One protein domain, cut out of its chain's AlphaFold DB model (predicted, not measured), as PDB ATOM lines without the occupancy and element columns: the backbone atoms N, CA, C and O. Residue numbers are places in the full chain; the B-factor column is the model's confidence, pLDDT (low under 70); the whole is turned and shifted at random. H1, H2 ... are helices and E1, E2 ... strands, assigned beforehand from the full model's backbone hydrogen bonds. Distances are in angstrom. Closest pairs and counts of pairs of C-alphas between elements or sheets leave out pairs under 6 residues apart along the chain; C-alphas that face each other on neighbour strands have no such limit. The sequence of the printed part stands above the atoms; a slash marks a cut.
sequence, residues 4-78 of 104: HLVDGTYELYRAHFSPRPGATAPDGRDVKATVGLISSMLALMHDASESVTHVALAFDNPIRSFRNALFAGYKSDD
ATOM      1  N   HIS A   4     137.487 189.025 158.406       94.94
ATOM      2  CA  HIS A   4     138.202 190.167 158.961       94.94
ATOM      3  C   HIS A   4     137.255 190.960 159.859       94.94
ATOM      4  O   HIS A   4     136.249 191.498 159.391       94.94
ATOM      5  N   LEU A   5     137.562 190.999 161.156       95.75
ATOM      6  CA  LEU A   5     136.804 191.763 162.143       95.75
ATOM      7  C   LEU A   5     137.545 193.067 162.438       95.75
ATOM      8  O   LEU A   5     138.693 193.048 162.880       95.75
ATOM      9  N   VAL A   6     136.887 194.188 162.171       95.81
ATOM     10  CA  VAL A   6     137.470 195.527 162.251       95.81
ATOM     11  C   VAL A   6     136.774 196.320 163.353       95.81
ATOM     12  O   VAL A   6     135.546 196.323 163.452       95.81
ATOM     13  N   ASP A   7     137.561 197.023 164.168       95.12
ATOM     14  CA  ASP A   7     137.055 198.013 165.120       95.12
ATOM     15  C   ASP A   7     136.679 199.299 164.365       95.12
ATOM     16  O   ASP A   7     137.529 200.113 163.998       95.12
ATOM     17  N   GLY A   8     135.387 199.461 164.095       94.69
ATOM     18  CA  GLY A   8     134.849 200.581 163.334       94.69
ATOM     19  C   GLY A   8     134.936 201.907 164.085       94.69
ATOM     20  O   GLY A   8     135.162 202.940 163.453       94.69
ATOM     21  N   THR A   9     134.805 201.902 165.415       91.62
ATOM     22  CA  THR A   9     134.921 203.125 166.224       91.62
ATOM     23  C   THR A   9     136.345 203.665 166.161       91.62
ATOM     24  O   THR A   9     136.549 204.852 165.887       91.62
ATOM     25  N   TYR A  10     137.337 202.794 166.361       92.62
ATOM     26  CA  TYR A  10     138.741 203.172 166.259       92.62
ATOM     27  C   TYR A  10     139.110 203.618 164.841       92.62
ATOM     28  O   TYR A  10     139.754 204.656 164.671       92.62
ATOM     29  N   GLU A  11     138.675 202.888 163.811       95.94
ATOM     30  CA  GLU A  11     138.982 203.241 162.424       95.94
ATOM     31  C   GLU A  11     138.360 204.576 161.999       95.94
ATOM     32  O   GLU A  11     139.020 205.381 161.337       95.94
ATOM     33  N   LEU A  12     137.129 204.869 162.431       94.25
ATOM     34  CA  LEU A  12     136.483 206.153 162.169       94.25
ATOM     35  C   LEU A  12     137.238 207.307 162.849       94.25
ATOM     36  O   LEU A  12     137.502 208.330 162.212       94.25
ATOM     37  N   TYR A  13     137.638 207.130 164.116       92.94
ATOM     38  CA  TYR A  13     138.456 208.105 164.844       92.94
ATOM     39  C   TYR A  13     139.793 208.342 164.129       92.94
ATOM     40  O   TYR A  13     140.167 209.480 163.834       92.94
ATOM     41  N   ARG A  14     140.490 207.259 163.768       94.19
ATOM     42  CA  ARG A  14     141.762 207.311 163.042       94.19
ATOM     43  C   ARG A  14     141.613 208.033 161.704       94.19
ATOM     44  O   ARG A  14     142.457 208.857 161.359       94.19
ATOM     45  N   ALA A  15     140.546 207.763 160.955       95.50
ATOM     46  CA  ALA A  15     140.273 208.428 159.686       95.50
ATOM     47  C   ALA A  15     140.024 209.935 159.869       95.50
ATOM     48  O   ALA A  15     140.598 210.736 159.125       95.50
ATOM     49  N   HIS A  16     139.253 210.327 160.886       93.69
ATOM     50  CA  HIS A  16     138.944 211.728 161.178       93.69
ATOM     51  C   HIS A  16     140.207 212.558 161.464       93.69
ATOM     52  O   HIS A  16     140.434 213.597 160.835       93.69
ATOM     53  N   PHE A  17     141.084 212.059 162.342       93.25
ATOM     54  CA  PHE A  17     142.285 212.780 162.787       93.25
ATOM     55  C   PHE A  17     143.535 212.531 161.931       93.25
ATOM     56  O   PHE A  17     144.566 213.165 162.140       93.25
ATOM     57  N   SER A  18     143.465 211.646 160.934       92.00
ATOM     58  CA  SER A  18     144.587 211.409 160.021       92.00
ATOM     59  C   SER A  18     144.928 212.631 159.148       92.00
ATOM     60  O   SER A  18     144.031 213.418 158.809       92.00
ATOM     61  N   PRO A  19     146.194 212.774 158.705       91.44
ATOM     62  CA  PRO A  19     146.622 213.806 157.760       91.44
ATOM     63  C   PRO A  19     146.175 213.457 156.328       91.44
ATOM     64  O   PRO A  19     146.982 213.197 155.441       91.44
ATOM     65  N   ARG A  20     144.860 213.394 156.112       87.19
ATOM     66  CA  ARG A  20     144.219 213.202 154.806       87.19
ATOM     67  C   ARG A  20     143.600 214.515 154.324       87.19
ATOM     68  O   ARG A  20     143.182 215.309 155.173       87.19
ATOM     69  N   PRO A  21     143.485 214.728 153.000       91.06
ATOM     70  CA  PRO A  21     142.688 215.823 152.462       91.06
ATOM     71  C   PRO A  21     141.277 215.815 153.060       91.06
ATOM     72  O   PRO A  21     140.705 214.749 153.299       91.06
ATOM     73  N   GLY A  22     140.731 217.003 153.321       93.25
ATOM     74  CA  GLY A  22     139.329 217.134 153.710       93.25
ATOM     75  C   GLY A  22     138.411 216.628 152.598       93.25
ATOM     76  O   GLY A  22     138.762 216.693 151.419       93.25
ATOM     77  N   ALA A  23     137.238 216.128 152.974       95.31
ATOM     78  CA  ALA A  23     136.205 215.737 152.027       95.31
ATOM     79  C   ALA A  23     134.865 216.282 152.508       95.31
ATOM     80  O   ALA A  23     134.481 216.056 153.655       95.31
ATOM     81  N   THR A  24     134.153 216.968 151.620       97.25
ATOM     82  CA  THR A  24     132.866 217.593 151.923       97.25
ATOM     83  C   THR A  24     131.811 217.035 150.980       97.25
ATOM     84  O   THR A  24     132.034 216.945 149.773       97.25
ATOM     85  N   ALA A  25     130.668 216.630 151.528       95.69
ATOM     86  CA  ALA A  25     129.521 216.198 150.741       95.69
ATOM     87  C   ALA A  25     128.850 217.397 150.033       95.69
ATOM     88  O   ALA A  25     129.064 218.541 150.435       95.69
ATOM     89  N   PRO A  26     128.005 217.173 149.006       96.50
ATOM     90  CA  PRO A  26     127.320 218.259 148.295       96.50
ATOM     91  C   PRO A  26     126.453 219.165 149.185       96.50
ATOM     92  O   PRO A  26     126.204 220.312 148.837       96.50
ATOM     93  N   ASP A  27     126.011 218.660 150.337       96.38
ATOM     94  CA  ASP A  27     125.239 219.393 151.346       96.38
ATOM     95  C   ASP A  27     126.111 220.123 152.387       96.38
ATOM     96  O   ASP A  27     125.597 220.647 153.372       96.38
ATOM     97  N   GLY A  28     127.433 220.161 152.189       95.31
ATOM     98  CA  GLY A  28     128.372 220.868 153.057       95.31
ATOM     99  C   GLY A  28     128.845 220.079 154.281       95.31
ATOM    100  O   GLY A  28     129.668 220.594 155.038       95.31
ATOM    101  N   ARG A  29     128.382 218.839 154.500       95.56
ATOM    102  CA  ARG A  29     128.839 218.021 155.639       95.56
ATOM    103  C   ARG A  29     130.277 217.541 155.452       95.56
ATOM    104  O   ARG A  29     130.630 217.051 154.379       95.56
ATOM    105  N   ASP A  30     131.073 217.598 156.521       94.69
ATOM    106  CA  ASP A  30     132.380 216.936 156.565       94.69
ATOM    107  C   ASP A  30     132.186 215.412 156.539       94.69
ATOM    108  O   ASP A  30     131.530 214.824 157.401       94.69
ATOM    109  N   VAL A  31     132.748 214.777 155.516       97.06
ATOM    110  CA  VAL A  31     132.718 213.328 155.291       97.06
ATOM    111  C   VAL A  31     134.123 212.731 155.223       97.06
ATOM    112  O   VAL A  31     134.276 211.573 154.834       97.06
ATOM    113  N   LYS A  32     135.158 213.475 155.638       96.44
ATOM    114  CA  LYS A  32     136.562 213.030 155.640       96.44
ATOM    115  C   LYS A  32     136.741 211.675 156.323       96.44
ATOM    116  O   LYS A  32     137.386 210.783 155.772       96.44
ATOM    117  N   ALA A  33     136.160 211.512 157.513       96.00
ATOM    118  CA  ALA A  33     136.267 210.274 158.284       96.00
ATOM    119  C   ALA A  33     135.618 209.090 157.552       96.00
ATOM    120  O   ALA A  33     136.226 208.028 157.430       96.00
ATOM    121  N   THR A  34     134.420 209.295 157.002       95.75
ATOM    122  CA  THR A  34     133.686 208.280 156.239       95.75
ATOM    123  C   THR A  34     134.452 207.858 154.991       95.75
ATOM    124  O   THR A  34     134.629 206.666 154.755       95.75
ATOM    125  N   VAL A  35     134.958 208.823 154.218       96.38
ATOM    126  CA  VAL A  35     135.770 208.544 153.027       96.38
ATOM    127  C   VAL A  35     137.015 207.748 153.415       96.38
ATOM    128  O   VAL A  35     137.286 206.714 152.811       96.38
ATOM    129  N   GLY A  36     137.732 208.165 154.464       96.19
ATOM    130  CA  GLY A  36     138.922 207.463 154.941       96.19
ATOM    131  C   GLY A  36     138.648 206.025 155.396       96.19
ATOM    132  O   GLY A  36     139.409 205.124 155.036       96.19
ATOM    133  N   LEU A  37     137.554 205.798 156.130       96.38
ATOM    134  CA  LEU A  37     137.126 204.465 156.558       96.38
ATOM    135  C   LEU A  37     136.854 203.567 155.345       96.38
ATOM    136  O   LEU A  37     137.442 202.492 155.235       96.38
ATOM    137  N   ILE A  38     136.032 204.022 154.396       96.25
ATOM    138  CA  ILE A  38     135.690 203.235 153.203       96.25
ATOM    139  C   ILE A  38     136.924 202.962 152.339       96.25
ATOM    140  O   ILE A  38     137.110 201.831 151.898       96.25
ATOM    141  N   SER A  39     137.818 203.940 152.154       95.81
ATOM    142  CA  SER A  39     139.080 203.716 151.440       95.81
ATOM    143  C   SER A  39     139.936 202.630 152.097       95.81
ATOM    144  O   SER A  39     140.523 201.817 151.388       95.81
ATOM    145  N   SER A  40     139.989 202.578 153.432       94.88
ATOM    146  CA  SER A  40     140.732 201.528 154.142       94.88
ATOM    147  C   SER A  40     140.105 200.140 153.970       94.88
ATOM    148  O   SER A  40     140.829 199.164 153.789       94.88
ATOM    149  N   MET A  41     138.771 200.051 153.943       96.44
ATOM    150  CA  MET A  41     138.064 198.786 153.717       96.44
ATOM    151  C   MET A  41     138.257 198.284 152.287       96.44
ATOM    152  O   MET A  41     138.527 197.105 152.084       96.44
ATOM    153  N   LEU A  42     138.197 199.180 151.299       95.69
ATOM    154  CA  LEU A  42     138.484 198.833 149.906       95.69
ATOM    155  C   LEU A  42     139.929 198.356 149.728       95.69
ATOM    156  O   LEU A  42     140.158 197.378 149.025       95.69
ATOM    157  N   ALA A  43     140.897 199.004 150.386       95.00
ATOM    158  CA  ALA A  43     142.290 198.565 150.356       95.00
ATOM    159  C   ALA A  43     142.456 197.150 150.934       95.00
ATOM    160  O   ALA A  43     143.104 196.320 150.305       95.00
ATOM    161  N   LEU A  44     141.815 196.857 152.072       94.56
ATOM    162  CA  LEU A  44     141.807 195.519 152.669       94.56
ATOM    163  C   LEU A  44     141.197 194.476 151.720       94.56
ATOM    164  O   LEU A  44     141.765 193.409 151.525       94.56
ATOM    165  N   MET A  45     140.050 194.785 151.109       93.94
ATOM    166  CA  MET A  45     139.354 193.869 150.198       93.94
ATOM    167  C   MET A  45     140.118 193.609 148.894       93.94
ATOM    168  O   MET A  45     139.976 192.536 148.314       93.94
ATOM    169  N   HIS A  46     140.902 194.579 148.422       94.25
ATOM    170  CA  HIS A  46     141.719 194.439 147.217       94.25
ATOM    171  C   HIS A  46     143.098 193.819 147.475       94.25
ATOM    172  O   HIS A  46     143.810 193.518 146.515       94.25
ATOM    173  N   ASP A  47     143.486 193.608 148.733       94.12
ATOM    174  CA  ASP A  47     144.737 192.933 149.056       94.12
ATOM    175  C   ASP A  47     144.632 191.431 148.740       94.12
ATOM    176  O   ASP A  47     143.970 190.649 149.431       94.12
ATOM    177  N   ALA A  48     145.318 191.018 147.673       91.31
ATOM    178  CA  ALA A  48     145.343 189.631 147.220       91.31
ATOM    179  C   ALA A  48     145.947 188.669 148.260       91.31
ATOM    180  O   ALA A  48     145.604 187.487 148.260       91.31
ATOM    181  N   SER A  49     146.815 189.155 149.154       93.31
ATOM    182  CA  SER A  49     147.415 188.344 150.220       93.31
ATOM    183  C   SER A  49     146.442 188.069 151.371       93.31
ATOM    184  O   SER A  49     146.521 187.033 152.039       93.31
ATOM    185  N   GLU A  50     145.472 188.960 151.576       91.75
ATOM    186  CA  GLU A  50     144.477 188.818 152.631       91.75
ATOM    187  C   GLU A  50     143.388 187.815 152.254       91.75
ATOM    188  O   GLU A  50     142.874 187.112 153.132       91.75
ATOM    189  N   SER A  51     143.101 187.639 150.957       90.00
ATOM    190  CA  SER A  51     142.090 186.693 150.449       90.00
ATOM    191  C   SER A  51     140.740 186.863 151.167       90.00
ATOM    192  O   SER A  51     140.137 185.910 151.671       90.00
ATOM    193  N   VAL A  52     140.307 188.119 151.292       93.44
ATOM    194  CA  VAL A  52     139.127 188.508 152.069       93.44
ATOM    195  C   VAL A  52     137.879 187.849 151.492       93.44
ATOM    196  O   VAL A  52     137.546 188.031 150.325       93.44
ATOM    197  N   THR A  53     137.159 187.104 152.330       94.19
ATOM    198  CA  THR A  53     135.852 186.541 151.949       94.19
ATOM    199  C   THR A  53     134.697 187.216 152.677       94.19
ATOM    200  O   THR A  53     133.607 187.298 152.126       94.19
ATOM    201  N   HIS A  54     134.931 187.683 153.908       94.44
ATOM    202  CA  HIS A  54     133.938 188.337 154.759       94.44
ATOM    203  C   HIS A  54     134.614 189.454 155.550       94.44
ATOM    204  O   HIS A  54     135.718 189.271 156.062       94.44
ATOM    205  N   VAL A  55     133.920 190.579 155.703       95.31
ATOM    206  CA  VAL A  55     134.343 191.686 156.567       95.31
ATOM    207  C   VAL A  55     133.188 192.036 157.493       95.31
ATOM    208  O   VAL A  55     132.048 192.152 157.046       95.31
ATOM    209  N   ALA A  56     133.486 192.213 158.776       95.50
ATOM    210  CA  ALA A  56     132.547 192.718 159.763       95.50
ATOM    211  C   ALA A  56     133.175 193.905 160.505       95.50
ATOM    212  O   ALA A  56     134.312 193.820 160.967       95.50
ATOM    213  N   LEU A  57     132.428 195.005 160.618       95.38
ATOM    214  CA  LEU A  57     132.822 196.178 161.394       95.38
ATOM    215  C   LEU A  57     131.969 196.235 162.657       95.38
ATOM    216  O   LEU A  57     130.741 196.253 162.576       95.38
ATOM    217  N   ALA A  58     132.621 196.278 163.814       93.81
ATOM    218  CA  ALA A  58     131.957 196.471 165.094       93.81
ATOM    219  C   ALA A  58     132.069 197.936 165.520       93.81
ATOM    220  O   ALA A  58     133.143 198.525 165.442       93.81
ATOM    221  N   PHE A  59     130.966 198.511 165.989       90.25
ATOM    222  CA  PHE A  59     130.948 199.838 166.594       90.25
ATOM    223  C   PHE A  59     130.564 199.719 168.063       90.25
ATOM    224  O   PHE A  59     129.659 198.962 168.423       90.25
ATOM    225  N   ASP A  60     131.239 200.497 168.899       85.00
ATOM    226  CA  ASP A  60     130.920 200.615 170.319       85.00
ATOM    227  C   ASP A  60     129.535 201.249 170.485       85.00
ATOM    228  O   ASP A  60     129.347 202.442 170.240       85.00
ATOM    229  N   ASN A  61     128.556 200.462 170.928       73.25
ATOM    230  CA  ASN A  61     127.238 200.976 171.273       73.25
ATOM    231  C   ASN A  61     126.623 200.203 172.455       73.25
ATOM    232  O   ASN A  61     126.259 199.038 172.275       73.25
ATOM    233  N   PRO A  62     126.423 200.830 173.636       76.12
ATOM    234  CA  PRO A  62     126.925 202.140 174.085       76.12
ATOM    235  C   PRO A  62     128.398 202.100 174.557       76.12
ATOM    236  O   PRO A  62     128.906 201.052 174.940       76.12
ATOM    237  N   ILE A  63     129.067 203.264 174.614       71.44
ATOM    238  CA  ILE A  63     130.465 203.412 175.101       71.44
ATOM    239  C   ILE A  63     130.617 202.973 176.575       71.44
ATOM    240  O   ILE A  63     131.684 202.523 177.004       71.44
ATOM    241  N   ARG A  64     129.544 203.090 177.369       78.06
ATOM    242  CA  ARG A  64     129.497 202.626 178.762       78.06
ATOM    243  C   ARG A  64     129.360 201.107 178.811       78.06
ATOM    244  O   ARG A  64     128.452 200.533 178.223       78.06
ATOM    245  N   SER A  65     130.220 200.470 179.596       82.94
ATOM    246  CA  SER A  65     130.244 199.021 179.788       82.94
ATOM    247  C   SER A  65     130.233 198.662 181.273       82.94
ATOM    248  O   SER A  65     130.470 199.504 182.140       82.94
ATOM    249  N   PHE A  66     130.031 197.379 181.585       85.81
ATOM    250  CA  PHE A  66     130.137 196.862 182.958       85.81
ATOM    251  C   PHE A  66     131.485 197.204 183.621       85.81
ATOM    252  O   PHE A  66     131.570 197.300 184.843       85.81
ATOM    253  N   ARG A  67     132.536 197.436 182.822       85.31
ATOM    254  CA  ARG A  67     133.866 197.827 183.306       85.31
ATOM    255  C   ARG A  67     133.845 199.158 184.051       85.31
ATOM    256  O   ARG A  67     134.649 199.328 184.955       85.31
ATOM    257  N   ASN A  68     132.924 200.065 183.718       87.31
ATOM    258  CA  ASN A  68     132.764 201.325 184.445       87.31
ATOM    259  C   ASN A  68     132.294 201.100 185.897       87.31
ATOM    260  O   ASN A  68     132.595 201.924 186.751       87.31
ATOM    261  N   ALA A  69     131.596 199.993 186.188       85.06
ATOM    262  CA  ALA A  69     131.205 199.624 187.552       85.06
ATOM    263  C   ALA A  69     132.310 198.861 188.302       85.06
ATOM    264  O   ALA A  69     132.379 198.929 189.524       85.06
ATOM    265  N   LEU A  70     133.170 198.134 187.580       90.12
ATOM    266  CA  LEU A  70     134.259 197.353 188.179       90.12
ATOM    267  C   LEU A  70     135.508 198.183 188.492       90.12
ATOM    268  O   LEU A  70     136.243 197.850 189.416       90.12
ATOM    269  N   PHE A  71     135.771 199.237 187.716       87.25
ATOM    270  CA  PHE A  71     137.003 200.016 187.809       87.25
ATOM    271  C   PHE A  71     136.682 201.505 187.944       87.25
ATOM    272  O   PHE A  71     136.282 202.155 186.975       87.25
ATOM    273  N   ALA A  72     136.883 202.046 189.150       87.44
ATOM    274  CA  ALA A  72     136.701 203.468 189.426       87.44
ATOM    275  C   ALA A  72     137.568 204.319 188.479       87.44
ATOM    276  O   ALA A  72     138.757 204.054 188.304       87.44
ATOM    277  N   GLY A  73     136.960 205.317 187.833       82.31
ATOM    278  CA  GLY A  73     137.640 206.219 186.895       82.31
ATOM    279  C   GLY A  73     137.907 205.652 185.491       82.31
ATOM    280  O   GLY A  73     138.414 206.375 184.635       82.31
ATOM    281  N   TYR A  74     137.559 204.393 185.196       84.88
ATOM    282  CA  TYR A  74     137.784 203.826 183.862       84.88
ATOM    283  C   TYR A  74     136.936 204.530 182.798       84.88
ATOM    284  O   TYR A  74     135.705 204.460 182.850       84.88
ATOM    285  N   LYS A  75     137.596 205.163 181.812       81.12
ATOM    286  CA  LYS A  75     136.951 205.941 180.735       81.12
ATOM    287  C   LYS A  75     135.843 206.852 181.301       81.12
ATOM    288  O   LYS A  75     134.702 206.802 180.841       81.12
ATOM    289  N   SER A  76     136.150 207.574 182.384       79.69
ATOM    290  CA  SER A  76     135.212 208.538 182.972       79.69
ATOM    291  C   SER A  76     135.009 209.722 182.027       79.69
ATOM    292  O   SER A  76     135.922 210.078 181.287       79.69
ATOM    293  N   ASP A  77     133.822 210.326 182.089       71.00
ATOM    294  CA  ASP A  77     133.529 211.560 181.343       71.00
ATOM    295  C   ASP A  77     133.818 212.804 182.212       71.00
ATOM    296  O   ASP A  77     133.475 213.924 181.835       71.00
ATOM    297  N   ASP A  78     134.433 212.622 183.388       75.88
ATOM    298  CA  ASP A  78     134.769 213.709 184.309       75.88
ATOM    299  C   ASP A  78     135.687 214.731 183.624       75.88
ATOM    300  O   ASP A  78     136.796 214.414 183.192       75.88
TER     301      ASP A  78
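AT A GLANCE: This is residues 4 to 78 of the 104 residues of the protein "DNA polymerase I" of Archangium gephyra (UniProt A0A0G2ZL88). Two helices, H1 and H2, meet as a V, the last part of H1 at the first part of H2, and the small parallel ribbon of E1 and E2 lies toward the V's open side. Beyond E2 the printed part leads away to the short helix H3, far from H2 and the ribbon. The printed part has 75 residues, with three named helices and two named strands in the order E1, H1, H2, E2, H3; the class is mixed, helices and strands. It is loose, with a radius of gyration of the C-alphas of 16.1 A and spans of 43 by 36 by 21 A.

IN THESE COORDINATES: E1, residues 4 to 7, begins at C-alpha 4 (138.202, 190.167, 158.961) and is 10.0 A long. H1, residues 8 to 17, measures 14.3 A. H2, residues 32 to 46, measures 21.1 A and begins at C-alpha 32 (136.562, 213.030, 155.640). E2, residues 54 to 58, measures 13.3 A. H3, residues 67 to 70, measures 4.9 A and ends at C-alpha 70 (134.259, 197.353, 188.179).

HOW THE PARTS SIT: E1 and E2 are parallel neighbours at 17 degrees, with N 4 and O 54 2.9 A apart, within hydrogen-bond range. E1, H1, H2 and E2 form a strand-helix-strand unit, two parallel strands with helices between, and its crossover is right-handed. H1 and H2 touch, at a steep tilt of 59 degrees, opposite ways; the closest C-alphas are those of His 16 and Ala 33, 4.2 A apart. H2 touches H1 with residues 32 to 37 alone. H2 and E2 are near each other, with 5 pairs of C-alphas within 10 A. H3 is apart from E1, H1 and H2. In H1 and H2 every O i to N i+4 pair is within hydrogen-bond range; H3 is too short for one.

THE WHOLE: The C-alphas farthest apart, of Pro 26 and Leu 70, are 45.6 A apart. The printed part has no cut. The link from H1 to H2, 14 residues, is long. The mean pLDDT of the printed part is 91.1, and no printed residue is under 70.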